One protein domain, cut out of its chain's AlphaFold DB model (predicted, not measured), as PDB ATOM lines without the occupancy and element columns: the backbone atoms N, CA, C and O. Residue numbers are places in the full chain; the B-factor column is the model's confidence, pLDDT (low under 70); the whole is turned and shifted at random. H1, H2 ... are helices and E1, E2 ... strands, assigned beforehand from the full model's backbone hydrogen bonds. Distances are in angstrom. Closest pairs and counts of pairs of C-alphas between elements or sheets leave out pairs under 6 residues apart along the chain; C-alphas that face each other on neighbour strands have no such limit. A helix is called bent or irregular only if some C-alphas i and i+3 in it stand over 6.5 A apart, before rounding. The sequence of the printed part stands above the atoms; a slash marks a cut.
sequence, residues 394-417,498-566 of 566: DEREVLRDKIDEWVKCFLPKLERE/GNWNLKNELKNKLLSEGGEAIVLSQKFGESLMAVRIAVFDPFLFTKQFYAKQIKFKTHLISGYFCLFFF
ATOM      1  N   ASP A 394      55.556  50.919  21.851       71.12
ATOM      2  CA  ASP A 394      55.611  49.467  21.699       71.12
ATOM      3  C   ASP A 394      55.104  49.068  20.307       71.12
ATOM      4  O   ASP A 394      55.701  48.254  19.603       71.12
ATOM      5  N   GLU A 395      54.054  49.733  19.827       68.00
ATOM      6  CA  GLU A 395      53.540  49.548  18.470       68.00
ATOM      7  C   GLU A 395      54.533  50.034  17.399       68.00
ATOM      8  O   GLU A 395      54.645  49.428  16.327       68.00
ATOM      9  N   ARG A 396      55.293  51.106  17.675       66.12
ATOM     10  CA  ARG A 396      56.376  51.569  16.786       66.12
ATOM     11  C   ARG A 396      57.515  50.563  16.706       66.12
ATOM     12  O   ARG A 396      58.122  50.443  15.643       66.12
ATOM     13  N   GLU A 397      57.816  49.873  17.800       73.31
ATOM     14  CA  GLU A 397      58.843  48.833  17.847       73.31
ATOM     15  C   GLU A 397      58.420  47.605  17.034       73.31
ATOM     16  O   GLU A 397      59.138  47.208  16.120       73.31
ATOM     17  N   VAL A 398      57.190  47.119  17.222       73.56
ATOM     18  CA  VAL A 398      56.634  46.014  16.418       73.56
ATOM     19  C   VAL A 398      56.590  46.357  14.923       73.56
ATOM     20  O   VAL A 398      56.890  45.517  14.071       73.56
ATOM     21  N   LEU A 399      56.218  47.592  14.569       69.75
ATOM     22  CA  LEU A 399      56.234  48.032  13.173       69.75
ATOM     23  C   LEU A 399      57.665  48.106  12.622       69.75
ATOM     24  O   LEU A 399      57.892  47.717  11.475       69.75
ATOM     25  N   ARG A 400      58.625  48.580  13.425       73.00
ATOM     26  CA  ARG A 400      60.042  48.627  13.049       73.00
ATOM     27  C   ARG A 400      60.582  47.228  12.765       73.00
ATOM     28  O   ARG A 400      61.218  47.060  11.733       73.00
ATOM     29  N   ASP A 401      60.256  46.234  13.585       76.81
ATOM     30  CA  ASP A 401      60.701  44.852  13.374       76.81
ATOM     31  C   ASP A 401      60.159  44.259  12.068       76.81
ATOM     32  O   ASP A 401      60.913  43.684  11.280       76.81
ATOM     33  N   LYS A 402      58.866  44.468  11.778       74.75
ATOM     34  CA  LYS A 402      58.246  44.022  10.516       74.75
ATOM     35  C   LYS A 402      58.873  44.689   9.294       74.75
ATOM     36  O   LYS A 402      59.052  44.061   8.250       74.75
ATOM     37  N   ILE A 403      59.194  45.973   9.413       72.06
ATOM     38  CA  ILE A 403      59.880  46.723   8.364       72.06
ATOM     39  C   ILE A 403      61.307  46.210   8.192       72.06
ATOM     40  O   ILE A 403      61.730  45.987   7.062       72.06
ATOM     41  N   ASP A 404      62.039  45.983   9.277       76.88
ATOM     42  CA  ASP A 404      63.405  45.473   9.235       76.88
ATOM     43  C   ASP A 404      63.458  44.076   8.604       76.88
ATOM     44  O   ASP A 404      64.365  43.775   7.822       76.88
ATOM     45  N   GLU A 405      62.471  43.226   8.890       79.81
ATOM     46  CA  GLU A 405      62.296  41.932   8.233       79.81
ATOM     47  C   GLU A 405      62.018  42.097   6.732       79.81
ATOM     48  O   GLU A 405      62.712  41.498   5.903       79.81
ATOM     49  N   TRP A 406      61.083  42.980   6.365       81.75
ATOM     50  CA  TRP A 406      60.799  43.287   4.964       81.75
ATOM     51  C   TRP A 406      62.052  43.783   4.230       81.75
ATOM     52  O   TRP A 406      62.378  43.265   3.164       81.75
ATOM     53  N   VAL A 407      62.813  44.713   4.818       77.06
ATOM     54  CA  VAL A 407      64.059  45.261   4.257       77.06
ATOM     55  C   VAL A 407      65.109  44.161   4.062       77.06
ATOM     56  O   VAL A 407      65.726  44.100   2.997       77.06
ATOM     57  N   LYS A 408      65.280  43.237   5.021       81.00
ATOM     58  CA  LYS A 408      66.205  42.089   4.889       81.00
ATOM     59  C   LYS A 408      65.849  41.186   3.712       81.00
ATOM     60  O   LYS A 408      66.747  40.726   3.008       81.00
ATOM     61  N   CYS A 409      64.561  40.936   3.486       81.62
ATOM     62  CA  CYS A 409      64.091  40.135   2.357       81.62
ATOM     63  C   CYS A 409      64.140  40.904   1.030       81.62
ATOM     64  O   CYS A 409      64.327  40.304  -0.032       81.62
ATOM     65  N   PHE A 410      63.957  42.222   1.083       81.19
ATOM     66  CA  PHE A 410      63.801  43.078  -0.081       81.19
ATOM     67  C   PHE A 410      65.141  43.518  -0.688       81.19
ATOM     68  O   PHE A 410      65.327  43.391  -1.898       81.19
ATOM     69  N   LEU A 411      66.105  43.972   0.124       79.94
ATOM     70  CA  LEU A 411      67.397  44.488  -0.362       79.94
ATOM     71  C   LEU A 411      68.170  43.518  -1.267       79.94
ATOM     72  O   LEU A 411      68.685  43.974  -2.285       79.94
ATOM     73  N   PRO A 412      68.241  42.198  -0.994       83.44
ATOM     74  CA  PRO A 412      68.954  41.265  -1.869       83.44
ATOM     75  C   PRO A 412      68.323  41.103  -3.258       83.44
ATOM     76  O   PRO A 412      68.935  40.493  -4.134       83.44
ATOM     77  N   LYS A 413      67.088  41.585  -3.460       84.62
ATOM     78  CA  LYS A 413      66.408  41.576  -4.762       84.62
ATOM     79  C   LYS A 413      66.757  42.798  -5.618       84.62
ATOM     80  O   LYS A 413      66.413  42.806  -6.799       84.62
ATOM     81  N   LEU A 414      67.399  43.807  -5.031       83.69
ATOM     82  CA  LEU A 414      67.861  44.993  -5.728       83.69
ATOM     83  C   LEU A 414      69.263  44.754  -6.270       83.69
ATOM     84  O   LEU A 414      70.204  44.516  -5.515       83.69
ATOM     85  N   GLU A 415      69.389  44.855  -7.583       85.69
ATOM     86  CA  GLU A 415      70.671  44.835  -8.262       85.69
ATOM     87  C   GLU A 415      70.731  46.025  -9.210       85.69
ATOM     88  O   GLU A 415      69.715  46.431  -9.779       85.69
ATOM     89  N   ARG A 416      71.913  46.609  -9.363       85.19
ATOM     90  CA  ARG A 416      72.119  47.774 -10.207       85.19
ATOM     91  C   ARG A 416      73.527  47.806 -10.782       85.19
ATOM     92  O   ARG A 416      74.488  47.400 -10.131       85.19
ATOM     93  N   GLU A 417      73.646  48.339 -11.988       86.31
ATOM     94  CA  GLU A 417      74.921  48.764 -12.560       86.31
ATOM     95  C   GLU A 417      75.269  50.174 -12.075       86.31
ATOM     96  O   GLU A 417      74.384  51.002 -11.886       86.31
ATOM     97  N   GLY A 498      73.761  54.259 -14.469       78.75
ATOM     98  CA  GLY A 498      73.636  52.808 -14.432       78.75
ATOM     99  C   GLY A 498      72.191  52.361 -14.210       78.75
ATOM    100  O   GLY A 498      71.461  52.966 -13.425       78.75
ATOM    101  N   ASN A 499      71.769  51.297 -14.885       83.06
ATOM    102  CA  ASN A 499      70.381  50.835 -14.846       83.06
ATOM    103  C   ASN A 499      70.112  49.926 -13.643       83.06
ATOM    104  O   ASN A 499      71.004  49.203 -13.179       83.06
ATOM    105  N   TRP A 500      68.873  49.922 -13.150       83.69
ATOM    106  CA  TRP A 500      68.441  48.950 -12.154       83.69
ATOM    107  C   TRP A 500      68.125  47.598 -12.808       83.69
ATOM    108  O   TRP A 500      67.214  47.446 -13.621       83.69
ATOM    109  N   ASN A 501      68.842  46.562 -12.382       87.38
ATOM    110  CA  ASN A 501      68.653  45.180 -12.808       87.38
ATOM    111  C   ASN A 501      67.575  44.503 -11.947       87.38
ATOM    112  O   ASN A 501      67.838  43.600 -11.152       87.38
ATOM    113  N   LEU A 502      66.330  44.962 -12.086       86.62
ATOM    114  CA  LEU A 502      65.198  44.430 -11.327       86.62
ATOM    115  C   LEU A 502      64.733  43.073 -11.882       86.62
ATOM    116  O   LEU A 502      64.521  42.907 -13.085       86.62
ATOM    117  N   LYS A 503      64.502  42.095 -10.997       85.81
ATOM    118  CA  LYS A 503      63.820  40.837 -11.359       85.81
ATOM    119  C   LYS A 503      62.371  41.114 -11.784       85.81
ATOM    120  O   LYS A 503      61.775  42.090 -11.332       85.81
ATOM    121  N   ASN A 504      61.775  40.224 -12.586       83.00
ATOM    122  CA  ASN A 504      60.411  40.379 -13.128       83.00
ATOM    123  C   ASN A 504      59.353  40.718 -12.058       83.00
ATOM    124  O   ASN A 504      58.482  41.547 -12.295       83.00
ATOM    125  N   GLU A 505      59.477  40.147 -10.854       84.19
ATOM    126  CA  GLU A 505      58.601  40.438  -9.705       84.19
ATOM    127  C   GLU A 505      58.589  41.930  -9.310       84.19
ATOM    128  O   GLU A 505      57.550  42.464  -8.929       84.19
ATOM    129  N   LEU A 506      59.738  42.610  -9.397       85.25
ATOM    130  CA  LEU A 506      59.884  44.025  -9.044       85.25
ATOM    131  C   LEU A 506      59.626  44.953 -10.229       85.25
ATOM    132  O   LEU A 506      59.115  46.050 -10.022       85.25
ATOM    133  N   LYS A 507      59.911  44.511 -11.461       86.69
ATOM    134  CA  LYS A 507      59.597  45.282 -12.677       86.69
ATOM    135  C   LYS A 507      58.106  45.593 -12.781       86.69
ATOM    136  O   LYS A 507      57.745  46.734 -13.032       86.69
ATOM    137  N   ASN A 508      57.248  44.620 -12.475       86.62
ATOM    138  CA  ASN A 508      55.790  44.806 -12.489       86.62
ATOM    139  C   ASN A 508      55.280  45.748 -11.387       86.62
ATOM    140  O   ASN A 508      54.126  46.161 -11.406       86.62
ATOM    141  N   LYS A 509      56.131  46.061 -10.407       88.25
ATOM    142  CA  LYS A 509      55.846  46.990  -9.316       88.25
ATOM    143  C   LYS A 509      56.495  48.354  -9.539       88.25
ATOM    144  O   LYS A 509      56.298  49.234  -8.714       88.25
ATOM    145  N   LEU A 510      57.280  48.556 -10.593       87.31
ATOM    146  CA  LEU A 510      58.006  49.802 -10.807       87.31
ATOM    147  C   LEU A 510      57.052  50.930 -11.204       87.31
ATOM    148  O   LEU A 510      56.360  50.841 -12.212       87.31
ATOM    149  N   LEU A 511      57.027  51.992 -10.400       83.38
ATOM    150  CA  LEU A 511      56.265  53.213 -10.672       83.38
ATOM    151  C   LEU A 511      57.139  54.274 -11.343       83.38
ATOM    152  O   LEU A 511      56.675  54.997 -12.216       83.38
ATOM    153  N   SER A 512      58.401  54.381 -10.922       83.94
ATOM    154  CA  SER A 512      59.376  55.310 -11.495       83.94
ATOM    155  C   SER A 512      60.792  54.822 -11.216       83.94
ATOM    156  O   SER A 512      61.079  54.315 -10.132       83.94
ATOM    157  N   GLU A 513      61.697  55.054 -12.159       81.31
ATOM    158  CA  GLU A 513      63.133  54.819 -12.016       81.31
ATOM    159  C   GLU A 513      63.883  56.106 -12.353       81.31
ATOM    160  O   GLU A 513      63.533  56.814 -13.294       81.31
ATOM    161  N   GLY A 514      64.887  56.433 -11.548       67.81
ATOM    162  CA  GLY A 514      65.791  57.549 -11.765       67.81
ATOM    163  C   GLY A 514      67.197  57.197 -11.290       67.81
ATOM    164  O   GLY A 514      67.398  56.271 -10.497       67.81
ATOM    165  N   GLY A 515      68.183  57.964 -11.754       69.25
ATOM    166  CA  GLY A 515      69.606  57.673 -11.571       69.25
ATOM    167  C   GLY A 515      70.074  57.460 -10.125       69.25
ATOM    168  O   GLY A 515      71.114  56.860  -9.921       69.25
ATOM    169  N   GLU A 516      69.344  57.849  -9.084       74.12
ATOM    170  CA  GLU A 516      69.696  57.516  -7.688       74.12
ATOM    171  C   GLU A 516      68.513  56.987  -6.875       74.12
ATOM    172  O   GLU A 516      68.643  56.749  -5.677       74.12
ATOM    173  N   ALA A 517      67.353  56.774  -7.497       81.31
ATOM    174  CA  ALA A 517      66.181  56.309  -6.776       81.31
ATOM    175  C   ALA A 517      65.252  55.463  -7.642       81.31
ATOM    176  O   ALA A 517      65.068  55.734  -8.823       81.31
ATOM    177  N   ILE A 518      64.599  54.491  -7.017       81.69
ATOM    178  CA  ILE A 518      63.450  53.788  -7.595       81.69
ATOM    179  C   ILE A 518      62.230  54.001  -6.717       81.69
ATOM    180  O   ILE A 518      62.342  54.139  -5.497       81.69
ATOM    181  N   VAL A 519      61.062  54.024  -7.343       82.88
ATOM    182  CA  VAL A 519      59.769  54.078  -6.672       82.88
ATOM    183  C   VAL A 519      58.987  52.846  -7.085       82.88
ATOM    184  O   VAL A 519      58.771  52.616  -8.273       82.88
ATOM    185  N   LEU A 520      58.572  52.047  -6.107       84.69
ATOM    186  CA  LEU A 520      57.868  50.790  -6.326       84.69
ATOM    187  C   LEU A 520      56.497  50.814  -5.662       84.69
ATOM    188  O   LEU A 520      56.342  51.326  -4.561       84.69
ATOM    189  N   SER A 521      55.520  50.194  -6.299       84.19
ATOM    190  CA  SER A 521      54.219  49.886  -5.737       84.19
ATOM    191  C   SER A 521      54.319  48.635  -4.870       84.19
ATOM    192  O   SER A 521      54.629  47.545  -5.355       84.19
ATOM    193  N   GLN A 522      54.086  48.773  -3.570       80.81
ATOM    194  CA  GLN A 522      54.187  47.683  -2.614       80.81
ATOM    195  C   GLN A 522      52.945  47.629  -1.732       80.81
ATOM    196  O   GLN A 522      52.510  48.631  -1.168       80.81
ATOM    197  N   LYS A 523      52.380  46.427  -1.612       74.06
ATOM    198  CA  LYS A 523      51.237  46.168  -0.742       74.06
ATOM    199  C   LYS A 523      51.720  45.954   0.695       74.06
ATOM    200  O   LYS A 523      52.613  45.130   0.915       74.06
ATOM    201  N   PHE A 524      51.123  46.672   1.642       62.69
ATOM    202  CA  PHE A 524      51.294  46.483   3.083       62.69
ATOM    203  C   PHE A 524      49.905  46.326   3.712       62.69
ATOM    204  O   PHE A 524      49.135  47.283   3.775       62.69
ATOM    205  N   GLY A 525      49.562  45.105   4.135       71.62
ATOM    206  CA  GLY A 525      48.184  44.774   4.506       71.62
ATOM    207  C   GLY A 525      47.267  44.834   3.283       71.62
ATOM    208  O   GLY A 525      47.562  44.203   2.270       71.62
ATOM    209  N   GLU A 526      46.178  45.598   3.360       60.50
ATOM    210  CA  GLU A 526      45.242  45.800   2.242       60.50
ATOM    211  C   GLU A 526      45.624  46.977   1.334       60.50
ATOM    212  O   GLU A 526      45.223  47.016   0.172       60.50
ATOM    213  N   SER A 527      46.484  47.874   1.817       50.28
ATOM    214  CA  SER A 527      46.836  49.114   1.131       50.28
ATOM    215  C   SER A 527      48.001  48.940   0.163       50.28
ATOM    216  O   SER A 527      49.009  48.298   0.473       50.28
ATOM    217  N   LEU A 528      47.888  49.577  -1.001       64.19
ATOM    218  CA  LEU A 528      48.957  49.700  -1.988       64.19
ATOM    219  C   LEU A 528      49.685  51.036  -1.788       64.19
ATOM    220  O   LEU A 528      49.047  52.085  -1.771       64.19
ATOM    221  N   MET A 529      51.008  51.011  -1.624       67.56
ATOM    222  CA  MET A 529      51.817  52.197  -1.319       67.56
ATOM    223  C   MET A 529      52.971  52.366  -2.299       67.56
ATOM    224  O   MET A 529      53.550  51.386  -2.760       67.56
ATOM    225  N   ALA A 530      53.357  53.615  -2.557       70.00
ATOM    226  CA  ALA A 530      54.587  53.929  -3.273       70.00
ATOM    227  C   ALA A 530      55.773  53.966  -2.293       70.00
ATOM    228  O   ALA A 530      55.851  54.826  -1.418       70.00
ATOM    229  N   VAL A 531      56.714  53.039  -2.445       75.50
ATOM    230  CA  VAL A 531      57.957  52.967  -1.672       75.50
ATOM    231  C   VAL A 531      59.083  53.556  -2.505       75.50
ATOM    232  O   VAL A 531      59.465  52.988  -3.528       75.50
ATOM    233  N   ARG A 532      59.636  54.686  -2.056       79.12
ATOM    234  CA  ARG A 532      60.830  55.287  -2.657       79.12
ATOM    235  C   ARG A 532      62.086  54.759  -1.974       79.12
ATOM    236  O   ARG A 532      62.248  54.904  -0.767       79.12
ATOM    237  N   ILE A 533      63.000  54.209  -2.761       75.88
ATOM    238  CA  ILE A 533      64.329  53.783  -2.323       75.88
ATOM    239  C   ILE A 533      65.325  54.738  -2.957       75.88
ATOM    240  O   ILE A 533      65.514  54.708  -4.169       75.88
ATOM    241  N   ALA A 534      65.932  55.599  -2.143       77.38
ATOM    242  CA  ALA A 534      67.002  56.492  -2.567       77.38
ATOM    243  C   ALA A 534      68.357  55.892  -2.176       77.38
ATOM    244  O   ALA A 534      68.552  55.455  -1.041       77.38
ATOM    245  N   VAL A 535      69.292  55.864  -3.121       72.12
ATOM    246  CA  VAL A 535      70.617  55.277  -2.952       72.12
ATOM    247  C   VAL A 535      71.684  56.325  -3.204       72.12
ATOM    248  O   VAL A 535      71.913  56.748  -4.330       72.12
ATOM    249  N   PHE A 536      72.404  56.672  -2.142       71.19
ATOM    250  CA  PHE A 536      73.462  57.681  -2.187       71.19
ATOM    251  C   PHE A 536      74.826  57.135  -2.668       71.19
ATOM    252  O   PHE A 536      75.710  57.906  -3.047       71.19
ATOM    253  N   ASP A 537      75.041  55.815  -2.645       75.81
ATOM    254  CA  ASP A 537      76.152  55.141  -3.344       75.81
ATOM    255  C   ASP A 537      75.599  53.920  -4.105       75.81
ATOM    256  O   ASP A 537      75.456  52.845  -3.516       75.81
ATOM    257  N   PRO A 538      75.251  54.076  -5.398       74.81
ATOM    258  CA  PRO A 538      74.694  53.018  -6.250       74.81
ATOM    259  C   PRO A 538      75.531  51.736  -6.267       74.81
ATOM    260  O   PRO A 538      74.991  50.645  -6.453       74.81
ATOM    261  N   PHE A 539      76.836  51.844  -5.986       78.75
ATOM    262  CA  PHE A 539      77.734  50.699  -5.889       78.75
ATOM    263  C   PHE A 539      77.293  49.666  -4.850       78.75
ATOM    264  O   PHE A 539      77.588  48.484  -5.022       78.75
ATOM    265  N   LEU A 540      76.581  50.084  -3.794       76.12
ATOM    266  CA  LEU A 540      76.083  49.192  -2.742       76.12
ATOM    267  C   LEU A 540      75.177  48.074  -3.283       76.12
ATOM    268  O   LEU A 540      75.071  47.031  -2.647       76.12
ATOM    269  N   PHE A 541      74.573  48.272  -4.456       77.75
ATOM    270  CA  PHE A 541      73.676  47.311  -5.103       77.75
ATOM    271  C   PHE A 541      74.285  46.658  -6.353       77.75
ATOM    272  O   PHE A 541      73.587  45.982  -7.104       77.75
ATOM    273  N   THR A 542      75.587  46.830  -6.593       80.31
ATOM    274  CA  THR A 542      76.290  46.124  -7.679       80.31
ATOM    275  C   THR A 542      76.641  44.698  -7.261       80.31
ATOM    276  O   THR A 542      76.893  44.442  -6.087       80.31
ATOM    277  N   LYS A 543      76.781  43.762  -8.213       76.69
ATOM    278  CA  LYS A 543      77.242  42.385  -7.914       76.69
ATOM    279  C   LYS A 543      78.578  42.335  -7.157       76.69
ATOM    280  O   LYS A 543      78.843  41.383  -6.430       76.69
ATOM    281  N   GLN A 544      79.420  43.359  -7.331       71.19
ATOM    282  CA  GLN A 544      80.715  43.485  -6.657       71.19
ATOM    283  C   GLN A 544      80.578  43.819  -5.164       71.19
ATOM    284  O   GLN A 544      81.487  43.534  -4.379       71.19
ATOM    285  N   PHE A 545      79.455  44.412  -4.754       69.94
ATOM    286  CA  PHE A 545      79.147  44.713  -3.365       69.94
ATOM    287  C   PHE A 545      78.046  43.774  -2.877       69.94
ATOM    288  O   PHE A 545      76.871  43.915  -3.189       69.94
ATOM    289  N   TYR A 546      78.438  42.764  -2.107       62.91
ATOM    290  CA  TYR A 546      77.503  41.750  -1.641       62.91
ATOM    291  C   TYR A 546      76.446  42.387  -0.722       62.91
ATOM    292  O   TYR A 546      76.777  42.793   0.392       62.91
ATOM    293  N   ALA A 547      75.183  42.450  -1.163       60.94
ATOM    294  CA  ALA A 547      74.087  43.128  -0.455       60.94
ATOM    295  C   ALA A 547      73.911  42.665   1.006       60.94
ATOM    296  O   ALA A 547      73.481  43.441   1.856       60.94
ATOM    297  N   LYS A 548      74.335  41.434   1.343       62.75
ATOM    298  CA  LYS A 548      74.331  40.930   2.732       62.75
ATOM    299  C   LYS A 548      75.313  41.656   3.669       62.75
ATOM    300  O   LYS A 548      75.299  41.398   4.866       62.75
ATOM    301  N   GLN A 549      76.183  42.524   3.148       69.44
ATOM    302  CA  GLN A 549      77.104  43.353   3.936       69.44
ATOM    303  C   GLN A 549      76.526  44.735   4.280       69.44
ATOM    304  O   GLN A 549      77.168  45.476   5.025       69.44
ATOM    305  N   ILE A 550      75.355  45.101   3.742       73.38
ATOM    306  CA  ILE A 550      74.714  46.391   4.019       73.38
ATOM    307  C   ILE A 550      74.132  46.362   5.432       73.38
ATOM    308  O   ILE A 550      73.324  45.496   5.769       73.38
ATOM    309  N   LYS A 551      74.529  47.336   6.252       76.12
ATOM    310  CA  LYS A 551      73.852  47.635   7.512       76.12
ATOM    311  C   LYS A 551      72.833  48.737   7.248       76.12
ATOM    312  O   LYS A 551      73.115  49.698   6.538       76.12
ATOM    313  N   PHE A 552      71.645  48.597   7.813       72.69
ATOM    314  CA  PHE A 552      70.586  49.590   7.688       72.69
ATOM    315  C   PHE A 552      70.027  49.921   9.069       72.69
ATOM    316  O   PHE A 552      70.157  49.132  10.009       72.69
ATOM    317  N   LYS A 553      69.439  51.111   9.188       72.00
ATOM    318  CA  LYS A 553      68.719  51.542  10.383       72.00
ATOM    319  C   LYS A 553      67.402  52.172   9.953       72.00
ATOM    320  O   LYS A 553      67.385  53.098   9.143       72.00
ATOM    321  N   THR A 554      66.308  51.672  10.510       68.94
ATOM    322  CA  THR A 554      64.969  52.167  10.201       68.94
ATOM    323  C   THR A 554      64.629  53.357  11.089       68.94
ATOM    324  O   THR A 554      64.625  53.260  12.319       68.94
ATOM    325  N   HIS A 555      64.326  54.488  10.455       62.59
ATOM    326  CA  HIS A 555      63.854  55.698  11.115       62.59
ATOM    327  C   HIS A 555      62.397  55.953  10.707       62.59
ATOM    328  O   HIS A 555      62.089  56.127   9.533       62.59
ATOM    329  N   LEU A 556      61.490  55.966  11.686       53.81
ATOM    330  CA  LEU A 556      60.093  56.350  11.473       53.81
ATOM    331  C   LEU A 556      59.991  57.866  11.678       53.81
ATOM    332  O   LEU A 556      60.151  58.334  12.804       53.81
ATOM    333  N   ILE A 557      59.775  58.625  10.600       44.59
ATOM    334  CA  ILE A 557      59.597  60.084  10.640       44.59
ATOM    335  C   ILE A 557      58.107  60.384  10.427       44.59
ATOM    336  O   ILE A 557      57.443  59.760   9.599       44.59
ATOM    337  N   SER A 558      57.543  61.306  11.208       40.03
ATOM    338  CA  SER A 558      56.132  61.681  11.091       40.03
ATOM    339  C   SER A 558      55.838  62.237   9.695       40.03
ATOM    340  O   SER A 558      56.429  63.237   9.293       40.03
ATOM    341  N   GLY A 559      54.926  61.596   8.961       42.03
ATOM    342  CA  GLY A 559      54.458  62.052   7.647       42.03
ATOM    343  C   GLY A 559      55.248  61.543   6.436       42.03
ATOM    344  O   GLY A 559      54.722  61.628   5.333       42.03
ATOM    345  N   TYR A 560      56.438  60.952   6.612       36.03
ATOM    346  CA  TYR A 560      57.207  60.310   5.534       36.03
ATOM    347  C   TYR A 560      58.064  59.156   6.062       36.03
ATOM    348  O   TYR A 560      58.746  59.272   7.076       36.03
ATOM    349  N   PHE A 561      58.076  58.036   5.342       39.72
ATOM    350  CA  PHE A 561      58.942  56.904   5.658       39.72
ATOM    351  C   PHE A 561      60.314  57.078   4.982       39.72
ATOM    352  O   PHE A 561      60.393  57.119   3.753       39.72
ATOM    353  N   CYS A 562      61.395  57.183   5.766       37.06
ATOM    354  CA  CYS A 562      62.767  57.319   5.259       37.06
ATOM    355  C   CYS A 562      63.664  56.179   5.769       37.06
ATOM    356  O   CYS A 562      63.898  56.040   6.969       37.06
ATOM    357  N   LEU A 563      64.217  55.392   4.842       39.84
ATOM    358  CA  LEU A 563      65.261  54.400   5.116       39.84
ATOM    359  C   LEU A 563      66.644  55.008   4.887       39.84
ATOM    360  O   LEU A 563      66.918  55.529   3.807       39.84
ATOM    361  N   PHE A 564      67.524  54.886   5.881       35.81
ATOM    362  CA  PHE A 564      68.925  55.282   5.769       35.81
ATOM    363  C   PHE A 564      69.828  54.038   5.753       35.81
ATOM    364  O   PHE A 564      69.735  53.164   6.623       35.81
ATOM    365  N   PHE A 565      70.714  53.968   4.759       38.31
ATOM    366  CA  PHE A 565      71.764  52.950   4.638       38.31
ATOM    367  C   PHE A 565      73.097  53.566   5.086       38.31
ATOM    368  O   PHE A 565      73.451  54.641   4.600       38.31
ATOM    369  N   PHE A 566      73.811  52.910   6.008       31.25
ATOM    370  CA  PHE A 566      75.050  53.422   6.618       31.25
ATOM    371  C   PHE A 566      76.287  52.607   6.232       31.25
ATOM    372  O   PHE A 566      76.215  51.355   6.261       31.25
TER     373      PHE A 566
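What this domain is: This is residues 394 to 417 and 498 to 566 of the 566 residues of the protein "Protein kinase domain-containing protein" of Oikopleura dioica (UniProt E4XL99). What shape do the atoms make? A three-stranded antiparallel sheet, E1 E2 E3, and a separate hairpin, E4 and E5, stand next to each other with little contact between them; the long helix H1 runs past them along the longest dimension and packs on the hairpin at E4. The short helix H2 only grazes the larger sheet, and H3 lies on the way from E3 to E4. What is it made of? The printed part has 93 residues, with three named helices and five named strands in the order H1 H2 E1 E2 E3 H3 E4 E5, a mixed class. It is compact, with a radius of gyration of the C-alphas of 13.3 A and spans of 39 by 27 by 21 A.

Where its parts are: Where is the larger sheet? E1 is residues 510 to 514, E2 is 517 to 524, 20.4 A long, and E3 is 527 to 534, 21.8 A long. E2 bends by 55 degrees at residue 521. Where is the hairpin? E4 is residues 552 to 557, 15.5 A long, and E5 is 560 to 565, 16.3 A long, ending at C-alpha 565 (71.764, 52.950, 4.638). Where are the helices? H1, residues 394 to 413, is 29.6 A long and begins at C-alpha 394 (55.611, 49.467, 21.699); it is irregular, but only just, with C-alphas 409 and 412 6.54 A apart. H2 is residues 504 to 507 and H3 is residues 538 to 541.

How they stand to each other: How is the larger sheet paired? E1, E2 and E3 form a meander, each strand the antiparallel neighbour of the one before, with E1 and E3 as edge strands. N 519 and O 512 are 2.8 A apart between E1 and E2, and N 531 and O 520 are 2.7 A apart between E2 and E3. What lies beyond it? The closest C-alphas of E3 and E5 are those of Ile 533 and Leu 563, 7.5 A apart. In the hairpin E4 and E5, antiparallel, N 553 and O 564 are 3.3 A apart. How does H1 stand? Its closest C-alpha pair with E4 is Arg 400 and Thr 554, 6.7 A, while H1 and E5 are apart and H1 is not on the larger sheet. In H1, 14 of 16 O i to N i+4 pairs are within hydrogen-bond range; H2 and H3 are too short for such a pair.

The domain as a whole: How far does it reach? The two C-alphas farthest apart are those of Asp 394 and Gly 498, 40.5 A. Where is the cut? Residues 418 to 497 are not printed, and C-alphas 417 and 498 are 4.6 A apart across it. Is any link long? Of the links that are printed whole, H3 to E4 is short and the others are tight. Where is confidence low? The mean pLDDT of the printed part is 72.1, and 28 residues are under 70, among them residues 554 to 566; E5 has a mean of 38.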